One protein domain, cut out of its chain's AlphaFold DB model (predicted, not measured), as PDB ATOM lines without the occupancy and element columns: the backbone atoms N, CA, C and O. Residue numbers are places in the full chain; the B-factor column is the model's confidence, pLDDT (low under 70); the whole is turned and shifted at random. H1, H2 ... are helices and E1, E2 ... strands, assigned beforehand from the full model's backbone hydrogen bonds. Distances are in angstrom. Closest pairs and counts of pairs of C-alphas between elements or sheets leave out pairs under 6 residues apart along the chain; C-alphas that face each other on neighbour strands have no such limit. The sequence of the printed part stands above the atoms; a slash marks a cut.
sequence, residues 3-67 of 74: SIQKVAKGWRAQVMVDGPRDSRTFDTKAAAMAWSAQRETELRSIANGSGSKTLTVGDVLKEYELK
ATOM      1  N   SER A   3     165.220 155.748 224.937       80.81
ATOM      2  CA  SER A   3     165.087 156.825 223.957       80.81
ATOM      3  C   SER A   3     164.518 156.267 222.661       80.81
ATOM      4  O   SER A   3     164.929 155.221 222.161       80.81
ATOM      5  N   ILE A   4     163.520 156.956 222.116       84.06
ATOM      6  CA  ILE A   4     162.857 156.556 220.877       84.06
ATOM      7  C   ILE A   4     163.088 157.665 219.869       84.06
ATOM      8  O   ILE A   4     162.824 158.834 220.139       84.06
ATOM      9  N   GLN A   5     163.617 157.295 218.715       82.69
ATOM     10  CA  GLN A   5     164.030 158.198 217.655       82.69
ATOM     11  C   GLN A   5     163.300 157.824 216.372       82.69
ATOM     12  O   GLN A   5     163.243 156.654 215.995       82.69
ATOM     13  N   LYS A   6     162.741 158.814 215.678       82.31
ATOM     14  CA  LYS A   6     162.176 158.594 214.345       82.31
ATOM     15  C   LYS A   6     163.329 158.481 213.345       82.31
ATOM     16  O   LYS A   6     164.212 159.332 213.322       82.31
ATOM     17  N   VAL A   7     163.323 157.433 212.534       85.38
ATOM     18  CA  VAL A   7     164.311 157.173 211.479       85.38
ATOM     19  C   VAL A   7     163.617 157.119 210.120       85.38
ATOM     20  O   VAL A   7     162.401 156.957 210.043       85.38
ATOM     21  N   ALA A   8     164.383 157.223 209.032       78.38
ATOM     22  CA  ALA A   8     163.839 157.225 207.667       78.38
ATOM     23  C   ALA A   8     162.940 156.008 207.354       78.38
ATOM     24  O   ALA A   8     162.002 156.120 206.575       78.38
ATOM     25  N   LYS A   9     163.201 154.862 207.999       76.44
ATOM     26  CA  LYS A   9     162.440 153.608 207.869       76.44
ATOM     27  C   LYS A   9     161.572 153.270 209.098       76.44
ATOM     28  O   LYS A   9     161.327 152.101 209.355       76.44
ATOM     29  N   GLY A  10     161.139 154.259 209.888       84.75
ATOM     30  CA  GLY A  10     160.222 154.039 211.017       84.75
ATOM     31  C   GLY A  10     160.721 154.607 212.346       84.75
ATOM     32  O   GLY A  10     161.039 155.789 212.455       84.75
ATOM     33  N   TRP A  11     160.764 153.775 213.381       85.00
ATOM     34  CA  TRP A  11     161.023 154.152 214.769       85.00
ATOM     35  C   TRP A  11     162.126 153.292 215.371       85.00
ATOM     36  O   TRP A  11     162.000 152.081 215.492       85.00
ATOM     37  N   ARG A  12     163.221 153.916 215.788       85.25
ATOM     38  CA  ARG A  12     164.322 153.264 216.489       85.25
ATOM     39  C   ARG A  12     164.163 153.464 217.986       85.25
ATOM     40  O   ARG A  12     164.190 154.595 218.452       85.25
ATOM     41  N   ALA A  13     164.039 152.382 218.732       87.56
ATOM     42  CA  ALA A  13     164.169 152.399 220.177       87.56
ATOM     43  C   ALA A  13     165.616 152.085 220.567       87.56
ATOM     44  O   ALA A  13     166.256 151.210 219.984       87.56
ATOM     45  N   GLN A  14     166.130 152.817 221.542       85.44
ATOM     46  CA  GLN A  14     167.452 152.661 222.130       85.44
ATOM     47  C   GLN A  14     167.278 152.633 223.642       85.44
ATOM     48  O   GLN A  14     166.678 153.536 224.218       85.44
ATOM     49  N   VAL A  15     167.786 151.604 224.294       84.81
ATOM     50  CA  VAL A  15     167.677 151.431 225.737       84.81
ATOM     51  C   VAL A  15     169.074 151.286 226.292       84.81
ATOM     52  O   VAL A  15     169.860 150.489 225.795       84.81
ATOM     53  N   MET A  16     169.378 152.068 227.318       80.94
ATOM     54  CA  MET A  16     170.613 151.949 228.076       80.94
ATOM     55  C   MET A  16     170.257 151.863 229.553       80.94
ATOM     56  O   MET A  16     169.543 152.733 230.076       80.94
ATOM     57  N   VAL A  17     170.740 150.812 230.204       76.19
ATOM     58  CA  VAL A  17     170.589 150.607 231.644       76.19
ATOM     59  C   VAL A  17     171.907 150.078 232.175       76.19
ATOM     60  O   VAL A  17     172.341 149.021 231.744       76.19
ATOM     61  N   ASP A  18     172.527 150.830 233.082       67.62
ATOM     62  CA  ASP A  18     173.708 150.413 233.856       67.62
ATOM     63  C   ASP A  18     174.918 149.909 233.034       67.62
ATOM     64  O   ASP A  18     175.673 149.038 233.455       67.62
ATOM     65  N   GLY A  19     175.087 150.425 231.807       72.69
ATOM     66  CA  GLY A  19     176.178 150.045 230.899       72.69
ATOM     67  C   GLY A  19     175.710 149.387 229.597       72.69
ATOM     68  O   GLY A  19     175.957 149.963 228.529       72.69
ATOM     69  N   PRO A  20     175.032 148.220 229.618       74.31
ATOM     70  CA  PRO A  20     174.546 147.592 228.399       74.31
ATOM     71  C   PRO A  20     173.544 148.488 227.664       74.31
ATOM     72  O   PRO A  20     172.581 149.020 228.228       74.31
ATOM     73  N   ARG A  21     173.806 148.652 226.364       77.69
ATOM     74  CA  ARG A  21     172.945 149.371 225.427       77.69
ATOM     75  C   ARG A  21     172.348 148.399 224.428       77.69
ATOM     76  O   ARG A  21     173.061 147.584 223.849       77.69
ATOM     77  N   ASP A  22     171.066 148.572 224.164       82.25
ATOM     78  CA  ASP A  22     170.343 147.846 223.141       82.25
ATOM     79  C   ASP A  22     169.638 148.804 222.201       82.25
ATOM     80  O   ASP A  22     169.135 149.851 222.609       82.25
ATOM     81  N   SER A  23     169.593 148.458 220.917       81.00
ATOM     82  CA  SER A  23     168.876 149.272 219.940       81.00
ATOM     83  C   SER A  23     168.166 148.414 218.914       81.00
ATOM     84  O   SER A  23     168.745 147.475 218.373       81.00
ATOM     85  N   ARG A  24     166.918 148.769 218.609       82.25
ATOM     86  CA  ARG A  24     166.096 148.054 217.634       82.25
ATOM     87  C   ARG A  24     165.180 149.011 216.884       82.25
ATOM     88  O   ARG A  24     164.758 150.034 217.417       82.25
ATOM     89  N   THR A  25     164.915 148.708 215.619       82.12
ATOM     90  CA  THR A  25     164.031 149.491 214.744       82.12
ATOM     91  C   THR A  25     162.700 148.780 214.543       82.12
ATOM     92  O   THR A  25     162.674 147.563 214.375       82.12
ATOM     93  N   PHE A  26     161.622 149.557 214.528       83.69
ATOM     94  CA  PHE A  26     160.231 149.138 214.416       83.69
ATOM     95  C   PHE A  26     159.493 150.034 213.428       83.69
ATOM     96  O   PHE A  26     159.814 151.213 213.295       83.69
ATOM     97  N   ASP A  27     158.447 149.514 212.799       79.19
ATOM     98  CA  ASP A  27     157.640 150.296 211.857       79.19
ATOM     99  C   ASP A  27     156.705 151.284 212.573       79.19
ATOM    100  O   ASP A  27     156.372 152.342 212.038       79.19
ATOM    101  N   THR A  28     156.323 150.992 213.824       82.38
ATOM    102  CA  THR A  28     155.392 151.816 214.608       82.38
ATOM    103  C   THR A  28     156.008 152.344 215.903       82.38
ATOM    104  O   THR A  28     156.806 151.682 216.571       82.38
ATOM    105  N   LYS A  29     155.578 153.549 216.299       77.69
ATOM    106  CA  LYS A  29     155.993 154.187 217.558       77.69
ATOM    107  C   LYS A  29     155.559 153.371 218.775       77.69
ATOM    108  O   LYS A  29     156.317 153.256 219.731       77.69
ATOM    109  N   ALA A  30     154.356 152.798 218.719       78.56
ATOM    110  CA  ALA A  30     153.801 151.981 219.793       78.56
ATOM    111  C   ALA A  30     154.630 150.708 220.026       78.56
ATOM    112  O   ALA A  30     154.954 150.400 221.170       78.56
ATOM    113  N   ALA A  31     155.054 150.021 218.956       78.38
ATOM    114  CA  ALA A  31     155.933 148.857 219.070       78.38
ATOM    115  C   ALA A  31     157.308 149.233 219.646       78.38
ATOM    116  O   ALA A  31     157.801 148.552 220.543       78.38
ATOM    117  N   ALA A  32     157.884 150.354 219.198       82.81
ATOM    118  CA  ALA A  32     159.140 150.870 219.740       82.81
ATOM    119  C   ALA A  32     159.035 151.209 221.239       82.81
ATOM    120  O   ALA A  32     159.932 150.861 222.005       82.81
ATOM    121  N   MET A  33     157.929 151.830 221.666       81.62
ATOM    122  CA  MET A  33     157.650 152.125 223.078       81.62
ATOM    123  C   MET A  33     157.538 150.852 223.911       81.62
ATOM    124  O   MET A  33     158.272 150.705 224.891       81.62
ATOM    125  N   ALA A  34     156.683 149.918 223.493       82.81
ATOM    126  CA  ALA A  34     156.457 148.664 224.201       82.81
ATOM    127  C   ALA A  34     157.743 147.835 224.331       82.81
ATOM    128  O   ALA A  34     158.016 147.294 225.401       82.81
ATOM    129  N   TRP A  35     158.555 147.758 223.272       83.75
ATOM    130  CA  TRP A  35     159.843 147.067 223.324       83.75
ATOM    131  C   TRP A  35     160.831 147.769 224.256       83.75
ATOM    132  O   TRP A  35     161.508 147.112 225.041       83.75
ATOM    133  N   SER A  36     160.899 149.102 224.204       82.69
ATOM    134  CA  SER A  36     161.859 149.856 225.008       82.69
ATOM    135  C   SER A  36     161.613 149.720 226.516       82.69
ATOM    136  O   SER A  36     162.561 149.524 227.270       82.69
ATOM    137  N   ALA A  37     160.345 149.720 226.942       82.44
ATOM    138  CA  ALA A  37     159.959 149.528 228.340       82.44
ATOM    139  C   ALA A  37     160.258 148.102 228.842       82.44
ATOM    140  O   ALA A  37     160.757 147.917 229.956       82.44
ATOM    141  N   GLN A  38     160.005 147.092 228.001       79.38
ATOM    142  CA  GLN A  38     160.345 145.699 228.305       79.38
ATOM    143  C   GLN A  38     161.859 145.512 228.439       79.38
ATOM    144  O   GLN A  38     162.327 144.966 229.436       79.38
ATOM    145  N   ARG A  39     162.636 146.024 227.475       82.69
ATOM    146  CA  ARG A  39     164.095 145.874 227.476       82.69
ATOM    147  C   ARG A  39     164.756 146.643 228.619       82.69
ATOM    148  O   ARG A  39     165.738 146.171 229.176       82.69
ATOM    149  N   GLU A  40     164.208 147.794 229.010       83.19
ATOM    150  CA  GLU A  40     164.681 148.539 230.184       83.19
ATOM    151  C   GLU A  40     164.479 147.737 231.474       83.19
ATOM    152  O   GLU A  40     165.386 147.662 232.300       83.19
ATOM    153  N   THR A  41     163.329 147.077 231.612       79.31
ATOM    154  CA  THR A  41     163.035 146.206 232.760       79.31
ATOM    155  C   THR A  41     163.966 144.995 232.797       79.31
ATOM    156  O   THR A  41     164.470 144.635 233.861       79.31
ATOM    157  N   GLU A  42     164.241 144.393 231.640       74.88
ATOM    158  CA  GLU A  42     165.158 143.258 231.508       74.88
ATOM    159  C   GLU A  42     166.593 143.641 231.875       74.88
ATOM    160  O   GLU A  42     167.188 143.026 232.759       74.88
ATOM    161  N   LEU A  43     167.132 144.699 231.264       76.94
ATOM    162  CA  LEU A  43     168.488 145.160 231.550       76.94
ATOM    163  C   LEU A  43     168.637 145.604 233.010       76.94
ATOM    164  O   LEU A  43     169.671 145.346 233.616       76.94
ATOM    165  N   ARG A  44     167.598 146.201 233.607       75.56
ATOM    166  CA  ARG A  44     167.584 146.551 235.035       75.56
ATOM    167  C   ARG A  44     167.553 145.314 235.934       75.56
ATOM    168  O   ARG A  44     168.213 145.301 236.967       75.56
ATOM    169  N   SER A  45     166.818 144.275 235.542       71.88
ATOM    170  CA  SER A  45     166.764 143.004 236.276       71.88
ATOM    171  C   SER A  45     168.102 142.259 236.224       71.88
ATOM    172  O   SER A  45     168.516 141.681 237.227       71.88
ATOM    173  N   ILE A  46     168.793 142.317 235.081       69.00
ATOM    174  CA  ILE A  46     170.148 141.779 234.900       69.00
ATOM    175  C   ILE A  46     171.157 142.588 235.729       69.00
ATOM    176  O   ILE A  46     171.949 142.000 236.463       69.00
ATOM    177  N   ALA A  47     171.101 143.922 235.655       68.88
ATOM    178  CA  ALA A  47     172.011 144.817 236.373       68.88
ATOM    179  C   ALA A  47     171.906 144.672 237.901       68.88
ATOM    180  O   ALA A  47     172.922 144.648 238.587       68.88
ATOM    181  N   ASN A  48     170.696 144.486 238.437       66.81
ATOM    182  CA  ASN A  48     170.483 144.313 239.878       66.81
ATOM    183  C   ASN A  48     170.913 142.937 240.428       66.81
ATOM    184  O   ASN A  48     170.723 142.682 241.614       66.81
ATOM    185  N   GLY A  49     171.445 142.021 239.607       59.25
ATOM    186  CA  GLY A  49     171.904 140.703 240.069       59.25
ATOM    187  C   GLY A  49     170.786 139.747 240.518       59.25
ATOM    188  O   GLY A  49     171.058 138.605 240.880       59.25
ATOM    189  N   SER A  50     169.519 140.162 240.426       50.38
ATOM    190  CA  SER A  50     168.327 139.384 240.800       50.38
ATOM    191  C   SER A  50     167.889 138.380 239.729       50.38
ATOM    192  O   SER A  50     166.743 137.929 239.735       50.38
ATOM    193  N   GLY A  51     168.785 137.986 238.819       49.25
ATOM    194  CA  GLY A  51     168.567 136.954 237.794       49.25
ATOM    195  C   GLY A  51     168.403 135.533 238.355       49.25
ATOM    196  O   GLY A  51     168.783 134.563 237.711       49.25
ATOM    197  N   SER A  52     167.870 135.399 239.569       50.38
ATOM    198  CA  SER A  52     167.624 134.141 240.257       50.38
ATOM    199  C   SER A  52     166.156 134.058 240.691       50.38
ATOM    200  O   SER A  52     165.791 134.495 241.776       50.38
ATOM    201  N   LYS A  53     165.357 133.404 239.836       49.06
ATOM    202  CA  LYS A  53     164.436 132.298 240.176       49.06
ATOM    203  C   LYS A  53     162.920 132.395 239.979       49.06
ATOM    204  O   LYS A  53     162.375 131.304 239.876       49.06
ATOM    205  N   THR A  54     162.220 133.529 239.855       45.47
ATOM    206  CA  THR A  54     160.742 133.407 240.031       45.47
ATOM    207  C   THR A  54     159.829 133.608 238.825       45.47
ATOM    208  O   THR A  54     158.801 132.950 238.816       45.47
ATOM    209  N   LEU A  55     160.145 134.366 237.770       43.69
ATOM    210  CA  LEU A  55     159.323 134.315 236.544       43.69
ATOM    211  C   LEU A  55     160.176 134.554 235.300       43.69
ATOM    212  O   LEU A  55     160.647 135.656 235.031       43.69
ATOM    213  N   THR A  56     160.393 133.482 234.550       48.59
ATOM    214  CA  THR A  56     161.070 133.477 233.260       48.59
ATOM    215  C   THR A  56     160.314 134.344 232.258       48.59
ATOM    216  O   THR A  56     159.261 133.984 231.748       48.59
ATOM    217  N   VAL A  57     160.939 135.465 231.907       47.88
ATOM    218  CA  VAL A  57     160.588 136.380 230.805       47.88
ATOM    219  C   VAL A  57     160.560 135.662 229.433       47.88
ATOM    220  O   VAL A  57     160.051 136.198 228.451       47.88
ATOM    221  N   GLY A  58     161.053 134.417 229.368       44.31
ATOM    222  CA  GLY A  58     161.068 133.560 228.180       44.31
ATOM    223  C   GLY A  58     159.691 133.179 227.619       44.31
ATOM    224  O   GLY A  58     159.587 132.988 226.410       44.31
ATOM    225  N   ASP A  59     158.630 133.146 228.434       45.75
ATOM    226  CA  ASP A  59     157.279 132.833 227.933       45.75
ATOM    227  C   ASP A  59     156.653 133.982 227.126       45.75
ATOM    228  O   ASP A  59     155.857 133.747 226.220       45.75
ATOM    229  N   VAL A  60     157.065 135.230 227.366       49.19
ATOM    230  CA  VAL A  60     156.516 136.402 226.654       49.19
ATOM    231  C   VAL A  60     157.247 136.649 225.326       49.19
ATOM    232  O   VAL A  60     156.661 137.123 224.351       49.19
ATOM    233  N   LEU A  61     158.525 136.262 225.240       50.41
ATOM    234  CA  LEU A  61     159.331 136.353 224.016       50.41
ATOM    235  C   LEU A  61     158.828 135.430 222.894       50.41
ATOM    236  O   LEU A  61     158.929 135.802 221.723       50.41
ATOM    237  N   LYS A  62     158.225 134.281 223.231       47.84
ATOM    238  CA  LYS A  62     157.686 133.338 222.238       47.84
ATOM    239  C   LYS A  62     156.480 133.903 221.474       47.84
ATOM    240  O   LYS A  62     156.278 133.548 220.316       47.84
ATOM    241  N   GLU A  63     155.733 134.841 222.061       49.00
ATOM    242  CA  GLU A  63     154.651 135.540 221.351       49.00
ATOM    243  C   GLU A  63     155.143 136.686 220.453       49.00
ATOM    244  O   GLU A  63     154.529 136.969 219.421       49.00
ATOM    245  N   TYR A  64     156.245 137.358 220.801       46.88
ATOM    246  CA  TYR A  64     156.693 138.538 220.052       46.88
ATOM    247  C   TYR A  64     157.478 138.180 218.779       46.88
ATOM    248  O   TYR A  64     157.431 138.921 217.793       46.88
ATOM    249  N   GLU A  65     158.159 137.030 218.760       47.00
ATOM    250  CA  GLU A  65     158.864 136.525 217.573       47.00
ATOM    251  C   GLU A  65     157.896 136.093 216.459       47.00
ATOM    252  O   GLU A  65     158.136 136.377 215.286       47.00
ATOM    253  N   LEU A  66     156.742 135.521 216.818       49.72
ATOM    254  CA  LEU A  66     155.725 135.078 215.857       49.72
ATOM    255  C   LEU A  66     154.939 136.231 215.205       49.72
ATOM    256  O   LEU A  66     154.314 136.029 214.166       49.72
ATOM    257  N   LYS A  67     154.959 137.444 215.778       47.62
ATOM    258  CA  LYS A  67     154.081 138.554 215.355       47.62
ATOM    259  C   LYS A  67     154.772 139.667 214.554       47.62
ATOM    260  O   LYS A  67     154.078 140.479 213.949       47.62
TER     261      LYS A  67
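AT A GLANCE: This is residues 3 to 67 of the 74 residues of the protein "Site-specific integrase" of Pandoraea anhela (UniProt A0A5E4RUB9). A small antiparallel sheet of three strands has one long helix, H1, packed over one of its faces and running along its strands, while the sheet's other face is bare. After H1 the backbone turns through residues 48 to 57 and folds back into a short second helix, H2, which is apart from H1 and from the sheet, and whose residues 58 to 63 stick out free. The printed part has 65 residues with three named strands and then two named helices, in the order E1 E2 E3 H1 H2; the sheet runs E1 - E2 - E3, and the class is mixed, helices and strands. The whole is only just compact, close to loose, with a radius of gyration of the C-alphas of 12.9 A, and its outline is flat, 40 by 28 by 13 A.

IN THESE COORDINATES: Find C-alpha 3 at (165.087, 156.825, 223.957); from there E1 runs through residues 3 to 7. Next comes E2, residues 10 to 16, 20.1 A from first to last C-alpha, and then E3, residues 21 to 26, 16.8 A long. Look for C-alpha 29 at (155.993, 154.187, 217.558), where H1 begins; it spans residues 29 to 47 and 26.4 A. H2, residues 58 to 67, is 15.4 A long and ends at C-alpha 67, at (154.081, 138.554, 215.355).

HOW THE PARTS SIT: Start with the sheet, a meander, each strand the antiparallel neighbour of the one before; E1 and E3 are its edge strands. In the hairpin E1 and E2, at 153 degrees between their N-to-C directions, look at N 5 and O 12, 2.8 A apart, and at N 12 and O 5, 2.7 A apart, both within hydrogen-bond range. In the hairpin E2 and E3, at 164 degrees, N 13 and O 24 are 2.8 A apart and N 26 and O 11 are 2.7 A apart, both within hydrogen-bond range. H1 is on one face of this sheet, two layers in all, a helix layer and a sheet layer, at a height over the sheet of 8.3 A. It lies over E2 and E3 and runs along the strands, at 15 degrees to E2 on the local plane. The closest C-alphas of E2 and H1 are those of Ala 13 and Ala 32, 5.3 A apart. H2 is not on the sheet, and it is apart from E1, E2, E3 and H1. In H1 every O i to N i+4 pair is within hydrogen-bond range; in H2 1 of 6 is, beside 2 of 7 O i to N i+3 pairs.

THE WHOLE: The C-alphas farthest apart are those of Ala 8 and Lys 53, 41.0 A. The printed part has no cut. The links E1 to E2, E2 to E3 and E3 to H1 are tight, and the link H1 to H2, ten residues, is short. Look at the B-factor column: the mean pLDDT of the printed part is 70.6, and residue 18 and residues 46 to 67 are under 70, with a mean of 48 in H2.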